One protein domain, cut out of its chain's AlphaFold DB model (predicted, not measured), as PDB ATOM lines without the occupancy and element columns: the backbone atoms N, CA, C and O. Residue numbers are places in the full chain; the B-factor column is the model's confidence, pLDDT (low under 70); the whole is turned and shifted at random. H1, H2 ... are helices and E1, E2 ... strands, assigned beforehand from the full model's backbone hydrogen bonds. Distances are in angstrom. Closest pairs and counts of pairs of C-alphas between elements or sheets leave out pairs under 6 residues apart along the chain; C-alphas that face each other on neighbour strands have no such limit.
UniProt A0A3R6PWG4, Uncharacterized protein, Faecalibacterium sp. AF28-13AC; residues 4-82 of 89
ATOM      1  N   THR A   4      92.047  73.379  83.011       76.75
ATOM      2  CA  THR A   4      92.936  73.608  84.150       76.75
ATOM      3  C   THR A   4      92.139  74.142  85.339       76.75
ATOM      4  O   THR A   4      91.374  75.092  85.187       76.75
ATOM      5  N   ILE A   5      92.322  73.544  86.514       72.94
ATOM      6  CA  ILE A   5      91.856  74.059  87.806       72.94
ATOM      7  C   ILE A   5      93.082  74.601  88.539       72.94
ATOM      8  O   ILE A   5      94.057  73.873  88.719       72.94
ATOM      9  N   TYR A   6      93.038  75.862  88.953       71.75
ATOM     10  CA  TYR A   6      94.101  76.509  89.726       71.75
ATOM     11  C   TYR A   6      93.873  76.314  91.229       71.75
ATOM     12  O   TYR A   6      92.734  76.139  91.661       71.75
ATOM     13  N   GLU A   7      94.953  76.308  92.012       60.00
ATOM     14  CA  GLU A   7      94.899  76.080  93.468       60.00
ATOM     15  C   GLU A   7      94.132  77.197  94.191       60.00
ATOM     16  O   GLU A   7      93.334  76.939  95.090       60.00
ATOM     17  N   THR A   8      94.292  78.431  93.708       63.19
ATOM     18  CA  THR A   8      93.521  79.612  94.101       63.19
ATOM     19  C   THR A   8      93.211  80.476  92.872       63.19
ATOM     20  O   THR A   8      93.799  80.299  91.805       63.19
ATOM     21  N   GLY A   9      92.289  81.441  92.991       59.25
ATOM     22  CA  GLY A   9      91.890  82.321  91.876       59.25
ATOM     23  C   GLY A   9      92.991  83.253  91.342       59.25
ATOM     24  O   GLY A   9      92.788  83.888  90.310       59.25
ATOM     25  N   TYR A  10      94.139  83.327  92.024       57.47
ATOM     26  CA  TYR A  10      95.284  84.169  91.664       57.47
ATOM     27  C   TYR A  10      96.575  83.365  91.421       57.47
ATOM     28  O   TYR A  10      97.618  83.964  91.162       57.47
ATOM     29  N   ASP A  11      96.532  82.031  91.518       56.47
ATOM     30  CA  ASP A  11      97.728  81.192  91.428       56.47
ATOM     31  C   ASP A  11      98.178  80.930  89.989       56.47
ATOM     32  O   ASP A  11      97.377  80.656  89.098       56.47
ATOM     33  N   LEU A  12      99.498  80.924  89.787       62.94
ATOM     34  CA  LEU A  12     100.129  80.545  88.517       62.94
ATOM     35  C   LEU A  12     100.169  79.016  88.325       62.94
ATOM     36  O   LEU A  12     100.330  78.522  87.207       62.94
ATOM     37  N   HIS A  13     100.048  78.253  89.415       65.06
ATOM     38  CA  HIS A  13     100.203  76.804  89.408       65.06
ATOM     39  C   HIS A  13      98.868  76.084  89.194       65.06
ATOM     40  O   HIS A  13      97.883  76.292  89.902       65.06
ATOM     41  N   VAL A  14      98.858  75.177  88.218       68.06
ATOM     42  CA  VAL A  14      97.727  74.284  87.947       68.06
ATOM     43  C   VAL A  14      97.590  73.271  89.077       68.06
ATOM     44  O   VAL A  14      98.443  72.397  89.194       68.06
ATOM     45  N   ALA A  15      96.520  73.331  89.867       74.69
ATOM     46  CA  ALA A  15      96.220  72.316  90.874       74.69
ATOM     47  C   ALA A  15      95.827  70.987  90.225       74.69
ATOM     48  O   ALA A  15      96.410  69.959  90.554       74.69
ATOM     49  N   ASN A  16      94.889  71.008  89.273       83.81
ATOM     50  CA  ASN A  16      94.398  69.806  88.602       83.81
ATOM     51  C   ASN A  16      94.098  70.043  87.118       83.81
ATOM     52  O   ASN A  16      93.743  71.143  86.701       83.81
ATOM     53  N   TYR A  17      94.194  68.980  86.330       90.38
ATOM     54  CA  TYR A  17      93.760  68.907  84.943       90.38
ATOM     55  C   TYR A  17      92.517  68.029  84.865       90.38
ATOM     56  O   TYR A  17      92.519  66.907  85.369       90.38
ATOM     57  N   VAL A  18      91.471  68.524  84.213       93.88
ATOM     58  CA  VAL A  18      90.210  67.805  84.045       93.88
ATOM     59  C   VAL A  18      90.112  67.263  82.630       93.88
ATOM     60  O   VAL A  18      90.263  68.016  81.666       93.88
ATOM     61  N   ALA A  19      89.813  65.970  82.525       96.06
ATOM     62  CA  ALA A  19      89.311  65.355  81.304       96.06
ATOM     63  C   ALA A  19      87.883  64.843  81.530       96.06
ATOM     64  O   ALA A  19      87.551  64.360  82.614       96.06
ATOM     65  N   TYR A  20      87.048  64.934  80.503       96.44
ATOM     66  CA  TYR A  20      85.639  64.560  80.568       96.44
ATOM     67  C   TYR A  20      85.427  63.166  79.975       96.44
ATOM     68  O   TYR A  20      85.827  62.903  78.843       96.44
ATOM     69  N   LEU A  21      84.848  62.255  80.757       96.44
ATOM     70  CA  LEU A  21      84.546  60.888  80.355       96.44
ATOM     71  C   LEU A  21      83.175  60.822  79.686       96.44
ATOM     72  O   LEU A  21      82.156  61.124  80.305       96.44
ATOM     73  N   HIS A  22      83.161  60.307  78.462       95.75
ATOM     74  CA  HIS A  22      81.941  60.033  77.719       95.75
ATOM     75  C   HIS A  22      81.566  58.538  77.748       95.75
ATOM     76  O   HIS A  22      82.354  57.667  78.128       95.75
ATOM     77  N   THR A  23      80.340  58.219  77.324       94.31
ATOM     78  CA  THR A  23      79.783  56.851  77.330       94.31
ATOM     79  C   THR A  23      80.538  55.869  76.426       94.31
ATOM     80  O   THR A  23      80.506  54.661  76.663       94.31
ATOM     81  N   ASP A  24      81.288  56.367  75.441       94.62
ATOM     82  CA  ASP A  24      82.159  55.584  74.557       94.62
ATOM     83  C   ASP A  24      83.550  55.295  75.156       94.62
ATOM     84  O   ASP A  24      84.423  54.754  74.475       94.62
ATOM     85  N   LYS A  25      83.749  55.618  76.442       95.38
ATOM     86  CA  LYS A  25      84.997  55.435  77.202       95.38
ATOM     87  C   LYS A  25      86.165  56.276  76.684       95.38
ATOM     88  O   LYS A  25      87.319  55.983  77.004       95.38
ATOM     89  N   LYS A  26      85.891  57.330  75.916       96.81
ATOM     90  CA  LYS A  26      86.902  58.306  75.510       96.81
ATOM     91  C   LYS A  26      86.936  59.491  76.466       96.81
ATOM     92  O   LYS A  26      85.943  59.822  77.115       96.81
ATOM     93  N   LEU A  27      88.108  60.110  76.545       96.50
ATOM     94  CA  LEU A  27      88.356  61.319  77.318       96.50
ATOM     95  C   LEU A  27      88.341  62.547  76.412       96.50
ATOM     96  O   LEU A  27      88.970  62.540  75.356       96.50
ATOM     97  N   TYR A  28      87.675  63.604  76.854       96.19
ATOM     98  CA  TYR A  28      87.477  64.847  76.116       96.19
ATOM     99  C   TYR A  28      87.989  66.054  76.895       96.19
ATOM    100  O   TYR A  28      88.170  66.008  78.112       96.19
ATOM    101  N   GLU A  29      88.247  67.140  76.173       93.38
ATOM    102  CA  GLU A  29      88.744  68.390  76.758       93.38
ATOM    103  C   GLU A  29      87.643  69.184  77.474       93.38
ATOM    104  O   GLU A  29      87.927  69.957  78.390       93.38
ATOM    105  N   ASP A  30      86.389  68.959  77.080       92.06
ATOM    106  CA  ASP A  30      85.205  69.641  77.584       92.06
ATOM    107  C   ASP A  30      84.002  68.694  77.729       92.06
ATOM    108  O   ASP A  30      83.967  67.595  77.172       92.06
ATOM    109  N   GLU A  31      83.000  69.161  78.472       91.06
ATOM    110  CA  GLU A  31      81.749  68.448  78.764       91.06
ATOM    111  C   GLU A  31      80.832  68.286  77.539       91.06
ATOM    112  O   GLU A  31      79.964  67.418  77.515       91.06
ATOM    113  N   ALA A  32      81.017  69.095  76.492       93.00
ATOM    114  CA  ALA A  32      80.282  68.936  75.240       93.00
ATOM    115  C   ALA A  32      80.867  67.810  74.367       93.00
ATOM    116  O   ALA A  32      80.294  67.504  73.320       93.00
ATOM    117  N   HIS A  33      81.983  67.200  74.785       91.81
ATOM    118  CA  HIS A  33      82.637  66.067  74.137       91.81
ATOM    119  C   HIS A  33      82.918  66.303  72.640       91.81
ATOM    120  O   HIS A  33      82.853  65.385  71.822       91.81
ATOM    121  N   LYS A  34      83.231  67.550  72.256       91.56
ATOM    122  CA  LYS A  34      83.503  67.909  70.850       91.56
ATOM    123  C   LYS A  34      84.921  67.566  70.419       91.56
ATOM    124  O   LYS A  34      85.143  67.166  69.279       91.56
ATOM    125  N   THR A  35      85.875  67.723  71.329       93.19
ATOM    126  CA  THR A  35      87.297  67.504  71.062       93.19
ATOM    127  C   THR A  35      87.837  66.463  72.026       93.19
ATOM    128  O   THR A  35      87.818  66.655  73.244       93.19
ATOM    129  N   GLN A  36      88.291  65.336  71.476       94.75
ATOM    130  CA  GLN A  36      88.917  64.289  72.275       94.75
ATOM    131  C   GLN A  36      90.236  64.817  72.852       94.75
ATOM    132  O   GLN A  36      91.014  65.469  72.156       94.75
ATOM    133  N   ALA A  37      90.485  64.537  74.127       94.38
ATOM    134  CA  ALA A  37      91.696  64.953  74.807       94.38
ATOM    135  C   ALA A  37      92.918  64.282  74.182       94.38
ATOM    136  O   ALA A  37      92.902  63.084  73.892       94.38
ATOM    137  N   LYS A  38      94.001  65.043  74.020       94.12
ATOM    138  CA  LYS A  38      95.270  64.511  73.518       94.12
ATOM    139  C   LYS A  38      95.891  63.561  74.534       94.12
ATOM    140  O   LYS A  38      96.018  63.892  75.715       94.12
ATOM    141  N   LYS A  39      96.379  62.418  74.060       93.00
ATOM    142  CA  LYS A  39      97.070  61.416  74.878       93.00
ATOM    143  C   LYS A  39      98.243  62.007  75.657       93.00
ATOM    144  O   LYS A  39      98.349  61.768  76.854       93.00
ATOM    145  N   ALA A  40      99.064  62.844  75.019       91.31
ATOM    146  CA  ALA A  40     100.201  63.491  75.677       91.31
ATOM    147  C   ALA A  40      99.785  64.371  76.873       91.31
ATOM    148  O   ALA A  40     100.454  64.359  77.908       91.31
ATOM    149  N   ASP A  41      98.664  65.088  76.760       92.56
ATOM    150  CA  ASP A  41      98.158  65.950  77.833       92.56
ATOM    151  C   ASP A  41      97.636  65.109  79.007       92.56
ATOM    152  O   ASP A  41      97.953  65.386  80.165       92.56
ATOM    153  N   VAL A  42      96.891  64.040  78.704       94.75
ATOM    154  CA  VAL A  42      96.368  63.094  79.702       94.75
ATOM    155  C   VAL A  42      97.504  62.367  80.426       94.75
ATOM    156  O   VAL A  42      97.502  62.286  81.654       94.75
ATOM    157  N   GLU A  43      98.515  61.888  79.699       94.31
ATOM    158  CA  GLU A  43      99.685  61.228  80.284       94.31
ATOM    159  C   GLU A  43     100.487  62.167  81.186       94.31
ATOM    160  O   GLU A  43     100.911  61.771  82.274       94.31
ATOM    161  N   LYS A  44     100.694  63.413  80.749       92.88
ATOM    162  CA  LYS A  44     101.378  64.433  81.547       92.88
ATOM    163  C   LYS A  44     100.613  64.704  82.840       92.88
ATOM    164  O   LYS A  44     101.210  64.663  83.912       92.88
ATOM    165  N   ALA A  45      99.304  64.936  82.753       93.81
ATOM    166  CA  ALA A  45      98.456  65.172  83.916       93.81
ATOM    167  C   ALA A  45      98.462  63.985  84.897       93.81
ATOM    168  O   ALA A  45      98.571  64.194  86.107       93.81
ATOM    169  N   PHE A  46      98.407  62.748  84.383       95.25
ATOM    170  CA  PHE A  46      98.476  61.533  85.199       95.25
ATOM    171  C   PHE A  46      99.813  61.431  85.941       95.25
ATOM    172  O   PHE A  46      99.832  61.245  87.154       95.25
ATOM    173  N   LYS A  47     100.941  61.597  85.235       93.56
ATOM    174  CA  LYS A  47     102.292  61.506  85.824       93.56
ATOM    175  C   LYS A  47     102.558  62.589  86.871       93.56
ATOM    176  O   LYS A  47     103.343  62.366  87.785       93.56
ATOM    177  N   LEU A  48     101.898  63.742  86.754       91.50
ATOM    178  CA  LEU A  48     101.936  64.800  87.767       91.50
ATOM    179  C   LEU A  48     101.071  64.494  89.001       91.50
ATOM    180  O   LEU A  48     101.147  65.243  89.970       91.50
ATOM    181  N   GLY A  49     100.244  63.443  88.970       92.31
ATOM    182  CA  GLY A  49      99.283  63.127  90.031       92.31
ATOM    183  C   GLY A  49      98.130  64.128  90.121       92.31
ATOM    184  O   GLY A  49      97.525  64.268  91.176       92.31
ATOM    185  N   ARG A  50      97.854  64.857  89.032       92.50
ATOM    186  CA  ARG A  50      96.923  66.000  88.990       92.50
ATOM    187  C   ARG A  50      95.762  65.785  88.020       92.50
ATOM    188  O   ARG A  50      95.088  66.738  87.653       92.50
ATOM    189  N   LEU A  51      95.561  64.564  87.528       95.06
ATOM    190  CA  LEU A  51      94.470  64.255  86.605       95.06
ATOM    191  C   LEU A  51      93.185  63.962  87.385       95.06
ATOM    192  O   LEU A  51      93.170  63.114  88.272       95.06
ATOM    193  N   ILE A  52      92.099  64.622  86.998       94.75
ATOM    194  CA  ILE A  52      90.741  64.351  87.463       94.75
ATOM    195  C   ILE A  52      89.891  63.989  86.250       94.75
ATOM    196  O   ILE A  52      89.977  64.636  85.204       94.75
ATOM    197  N   ILE A  53      89.060  62.959  86.392       96.00
ATOM    198  CA  ILE A  53      88.165  62.505  85.330       96.00
ATOM    199  C   ILE A  53      86.725  62.803  85.735       96.00
ATOM    200  O   ILE A  53      86.230  62.254  86.716       96.00
ATOM    201  N   MET A  54      86.045  63.666  84.985       95.56
ATOM    202  CA  MET A  54      84.644  64.014  85.226       95.56
ATOM    203  C   MET A  54      83.735  63.243  84.273       95.56
ATOM    204  O   MET A  54      83.823  63.422  83.065       95.56
ATOM    205  N   GLY A  55      82.867  62.384  84.801       93.44
ATOM    206  CA  GLY A  55      81.722  61.855  84.057       93.44
ATOM    207  C   GLY A  55      80.485  62.733  84.250       93.44
ATOM    208  O   GLY A  55      80.539  63.733  84.961       93.44
ATOM    209  N   ALA A  56      79.359  62.321  83.661       91.06
ATOM    210  CA  ALA A  56      78.090  63.050  83.764       91.06
ATOM    211  C   ALA A  56      77.621  63.245  85.221       91.06
ATOM    212  O   ALA A  56      77.268  64.352  85.611       91.06
ATOM    213  N   ASP A  57      77.687  62.185  86.037       90.62
ATOM    214  CA  ASP A  57      77.091  62.188  87.385       90.62
ATOM    215  C   ASP A  57      78.118  62.057  88.518       90.62
ATOM    216  O   ASP A  57      77.783  62.157  89.698       90.62
ATOM    217  N   LYS A  58      79.377  61.756  88.185       92.06
ATOM    218  CA  LYS A  58      80.414  61.426  89.169       92.06
ATOM    219  C   LYS A  58      81.813  61.728  88.667       92.06
ATOM    220  O   LYS A  58      82.076  61.798  87.469       92.06
ATOM    221  N   THR A  59      82.719  61.853  89.627       94.12
ATOM    222  CA  THR A  59      84.153  62.001  89.386       94.12
ATOM    223  C   THR A  59      84.843  60.657  89.579       94.12
ATOM    224  O   THR A  59      84.522  59.922  90.512       94.12
ATOM    225  N   TYR A  60      85.797  60.350  88.710       95.62
ATOM    226  CA  TYR A  60      86.615  59.149  88.776       95.62
ATOM    227  C   TYR A  60      88.053  59.509  89.134       95.62
ATOM    228  O   TYR A  60      88.607  60.508  88.661       95.62
ATOM    229  N   LEU A  61      88.674  58.646  89.933       95.44
ATOM    230  CA  LEU A  61      90.091  58.705  90.238       95.44
ATOM    231  C   LEU A  61      90.872  57.930  89.166       95.44
ATOM    232  O   LEU A  61      90.576  56.753  88.937       95.44
ATOM    233  N   PRO A  62      91.883  58.532  88.524       96.12
ATOM    234  CA  PRO A  62      92.820  57.795  87.693       96.12
ATOM    235  C   PRO A  62      93.758  56.965  88.579       96.12
ATOM    236  O   PRO A  62      94.379  57.495  89.495       96.12
ATOM    237  N   VAL A  63      93.880  55.668  88.295       96.44
ATOM    238  CA  VAL A  63      94.614  54.715  89.151       96.44
ATOM    239  C   VAL A  63      95.762  54.000  88.451       96.44
ATOM    240  O   VAL A  63      96.701  53.572  89.115       96.44
ATOM    241  N   ALA A  64      95.734  53.883  87.123       97.38
ATOM    242  CA  ALA A  64      96.857  53.334  86.370       97.38
ATOM    243  C   ALA A  64      96.951  53.953  84.976       97.38
ATOM    244  O   ALA A  64      95.936  54.261  84.355       97.38
ATOM    245  N   LEU A  65      98.173  54.086  84.466       96.38
ATOM    246  CA  LEU A  65      98.438  54.459  83.082       96.38
ATOM    247  C   LEU A  65      98.974  53.232  82.341       96.38
ATOM    248  O   LEU A  65     100.022  52.696  82.698       96.38
ATOM    249  N   LEU A  66      98.245  52.789  81.321       95.81
ATOM    250  CA  LEU A  66      98.572  51.646  80.474       95.81
ATOM    251  C   LEU A  66      98.854  52.121  79.046       95.81
ATOM    252  O   LEU A  66      98.414  53.192  78.635       95.81
ATOM    253  N   ALA A  67      99.499  51.274  78.240       90.88
ATOM    254  CA  ALA A  67      99.688  51.553  76.814       90.88
ATOM    255  C   ALA A  67      98.353  51.784  76.073       90.88
ATOM    256  O   ALA A  67      98.285  52.600  75.155       90.88
ATOM    257  N   ALA A  68      97.294  51.088  76.509       89.75
ATOM    258  CA  ALA A  68      95.947  51.189  75.956       89.75
ATOM    259  C   ALA A  68      95.155  52.418  76.445       89.75
ATOM    260  O   ALA A  68      94.097  52.694  75.890       89.75
ATOM    261  N   GLY A  69      95.617  53.136  77.477       94.31
ATOM    262  CA  GLY A  69      94.895  54.275  78.048       94.31
ATOM    263  C   GLY A  69      95.017  54.397  79.567       94.31
ATOM    264  O   GLY A  69      95.812  53.710  80.206       94.31
ATOM    265  N   VAL A  70      94.212  55.278  80.159       97.12
ATOM    266  CA  VAL A  70      94.178  55.506  81.611       97.12
ATOM    267  C   VAL A  70      93.076  54.663  82.238       97.12
ATOM    268  O   VAL A  70      91.933  54.704  81.799       97.12
ATOM    269  N   VAL A  71      93.410  53.916  83.284       97.62
ATOM    270  CA  VAL A  71      92.443  53.204  84.119       97.62
ATOM    271  C   VAL A  71      91.903  54.161  85.170       97.62
ATOM    272  O   VAL A  71      92.676  54.791  85.894       97.62
ATOM    273  N   VAL A  72      90.583  54.244  85.266       96.75
ATOM    274  CA  VAL A  72      89.858  55.120  86.187       96.75
ATOM    275  C   VAL A  72      88.902  54.296  87.044       96.75
ATOM    276  O   VAL A  72      88.409  53.261  86.600       96.75
ATOM    277  N   THR A  73      88.626  54.736  88.267       95.88
ATOM    278  CA  THR A  73      87.667  54.080  89.167       95.88
ATOM    279  C   THR A  73      86.856  55.106  89.945       95.88
ATOM    280  O   THR A  73      87.345  56.181  90.282       95.88
ATOM    281  N   ASP A  74      85.610  54.762  90.240       93.69
ATOM    282  CA  ASP A  74      84.727  55.478  91.164       93.69
ATOM    283  C   ASP A  74      84.665  54.801  92.549       93.69
ATOM    284  O   ASP A  74      83.792  55.105  93.357       93.69
ATOM    285  N   GLY A  75      85.571  53.854  92.811       92.88
ATOM    286  CA  GLY A  75      85.557  53.000  94.001       92.88
ATOM    287  C   GLY A  75      84.841  51.661  93.798       92.88
ATOM    288  O   GLY A  75      84.860  50.830  94.702       92.88
ATOM    289  N   THR A  76      84.252  51.425  92.621       91.12
ATOM    290  CA  THR A  76      83.664  50.138  92.234       91.12
ATOM    291  C   THR A  76      84.487  49.476  91.124       91.12
ATOM    292  O   THR A  76      85.603  49.012  91.363       91.12
ATOM    293  N   THR A  77      83.969  49.432  89.898       89.56
ATOM    294  CA  THR A  77      84.602  48.789  88.752       89.56
ATOM    295  C   THR A  77      85.549  49.752  88.051       89.56
ATOM    296  O   THR A  77      85.149  50.823  87.593       89.56
ATOM    297  N   ALA A  78      86.806  49.335  87.905       95.06
ATOM    298  CA  ALA A  78      87.787  50.074  87.127       95.06
ATOM    299  C   ALA A  78      87.493  49.981  85.619       95.06
ATOM    300  O   ALA A  78      87.153  48.917  85.099       95.06
ATOM    301  N   VAL A  79      87.661  51.093  84.905       95.12
ATOM    302  CA  VAL A  79      87.432  51.198  83.459       95.12
ATOM    303  C   VAL A  79      88.665  51.794  82.795       95.12
ATOM    304  O   VAL A  79      89.208  52.785  83.271       95.12
ATOM    305  N   THR A  80      89.097  51.212  81.678       97.31
ATOM    306  CA  THR A  80      90.146  51.803  80.838       97.31
ATOM    307  C   THR A  80      89.529  52.794  79.858       97.31
ATOM    308  O   THR A  80      88.635  52.430  79.090       97.31
ATOM    309  N   CYS A  81      90.028  54.027  79.874       96.69
ATOM    310  CA  CYS A  81      89.596  55.129  79.027       96.69
ATOM    311  C   CYS A  81      90.686  55.514  78.023       96.69
ATOM    312  O   CYS A  81      91.876  55.490  78.345       96.69
ATOM    313  N   THR A  82      90.280  55.912  76.819       96.69
ATOM    314  CA  THR A  82      91.201  56.244  75.724       96.69
ATOM    315  C   THR A  82      91.215  57.742  75.418       96.69
ATOM    316  O   THR A  82      90.218  58.452  75.548       96.69
TER     317      THR A  82
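What this domain is: This is residues 4 to 82 of the 89 residues of an uncharacterized protein of Faecalibacterium sp. AF28-13AC (UniProt A0A3R6PWG4). The picture is a strongly twisted sheet of six strands curled round one short helix, H1. At one end the hairpin of E1 and E2 reaches away from the rest, with Tyr 10 in its turn, and a long loop, residues 22 to 38, folds back beside E2 before H1. The printed part has 79 residues, with the named elements E1, E2, H1, E3, E4, E5 and E6 along the chain, and the mixed sheet runs E1, E2, E3, E4, E5, E6, with E2 and E3 parallel and the other neighbours antiparallel. The class is mixed, helices and strands; the whole is compact, with a radius of gyration of the C-alphas of 12.1 A and spans of 36 by 25 by 24 A.

Where its parts are: Find C-alpha 4 at (92.936, 73.608, 84.150), where E1, residues 4 to 6, begins. E2, residues 14 to 21, runs 20.3 A from its first to its last C-alpha. H1, residues 39 to 47, starts at C-alpha 39, (97.070, 61.416, 74.878), and is 12.1 A long. Next come E3, residues 51 to 54, 9.9 A, and E4, residues 59 to 66, 19.9 A, which bends by 59 degrees at residue 63. E5, residues 69 to 73, is 13.3 A long, and E6, residues 79 to 81, ends at C-alpha 81, (89.596, 55.129, 79.027).

How they stand to each other: Start at the edge strand E1: it forms a hairpin with E2, where N 5 and O 16 are 2.8 A apart. E2 pairs with E1 over residues 14 to 17 and with E3 over residues 17 to 20; look for N 52 and O 17, 2.8 A apart. E2, H1 and E3 make a strand-helix-strand unit, two parallel neighbour strands with a helix between, and its crossover is right-handed. H1 is on the sheet, which curls round it; the closest C-alphas of H1 and E2 are those of Ala 45 and Tyr 17, 6.1 A apart, and those of H1 and E4 are Phe 46 and Pro 62, 7.2 A apart. Every O i to N i+4 pair in H1 is within hydrogen-bond range. E3, E4, E5 and E6 form a meander, each strand the antiparallel neighbour of the one before: see N 60 and O 53, 2.8 A, N 71 and O 64, 2.8 A, and N 81 and O 70, 2.8 A. E1 and E6, the two edge strands, are apart.

The domain as a whole: The C-alphas of Tyr 10 and Thr 77, the two farthest apart, are 37.1 A from each other. The printed part has no cut. The link from E2 to H1 is long, 17 residues, and its residues 27 to 28 pair antiparallel with residues 20 to 21 of E2. The mean pLDDT of the printed part is 89.7; look for low confidence, under 70, at residues 7 to 14.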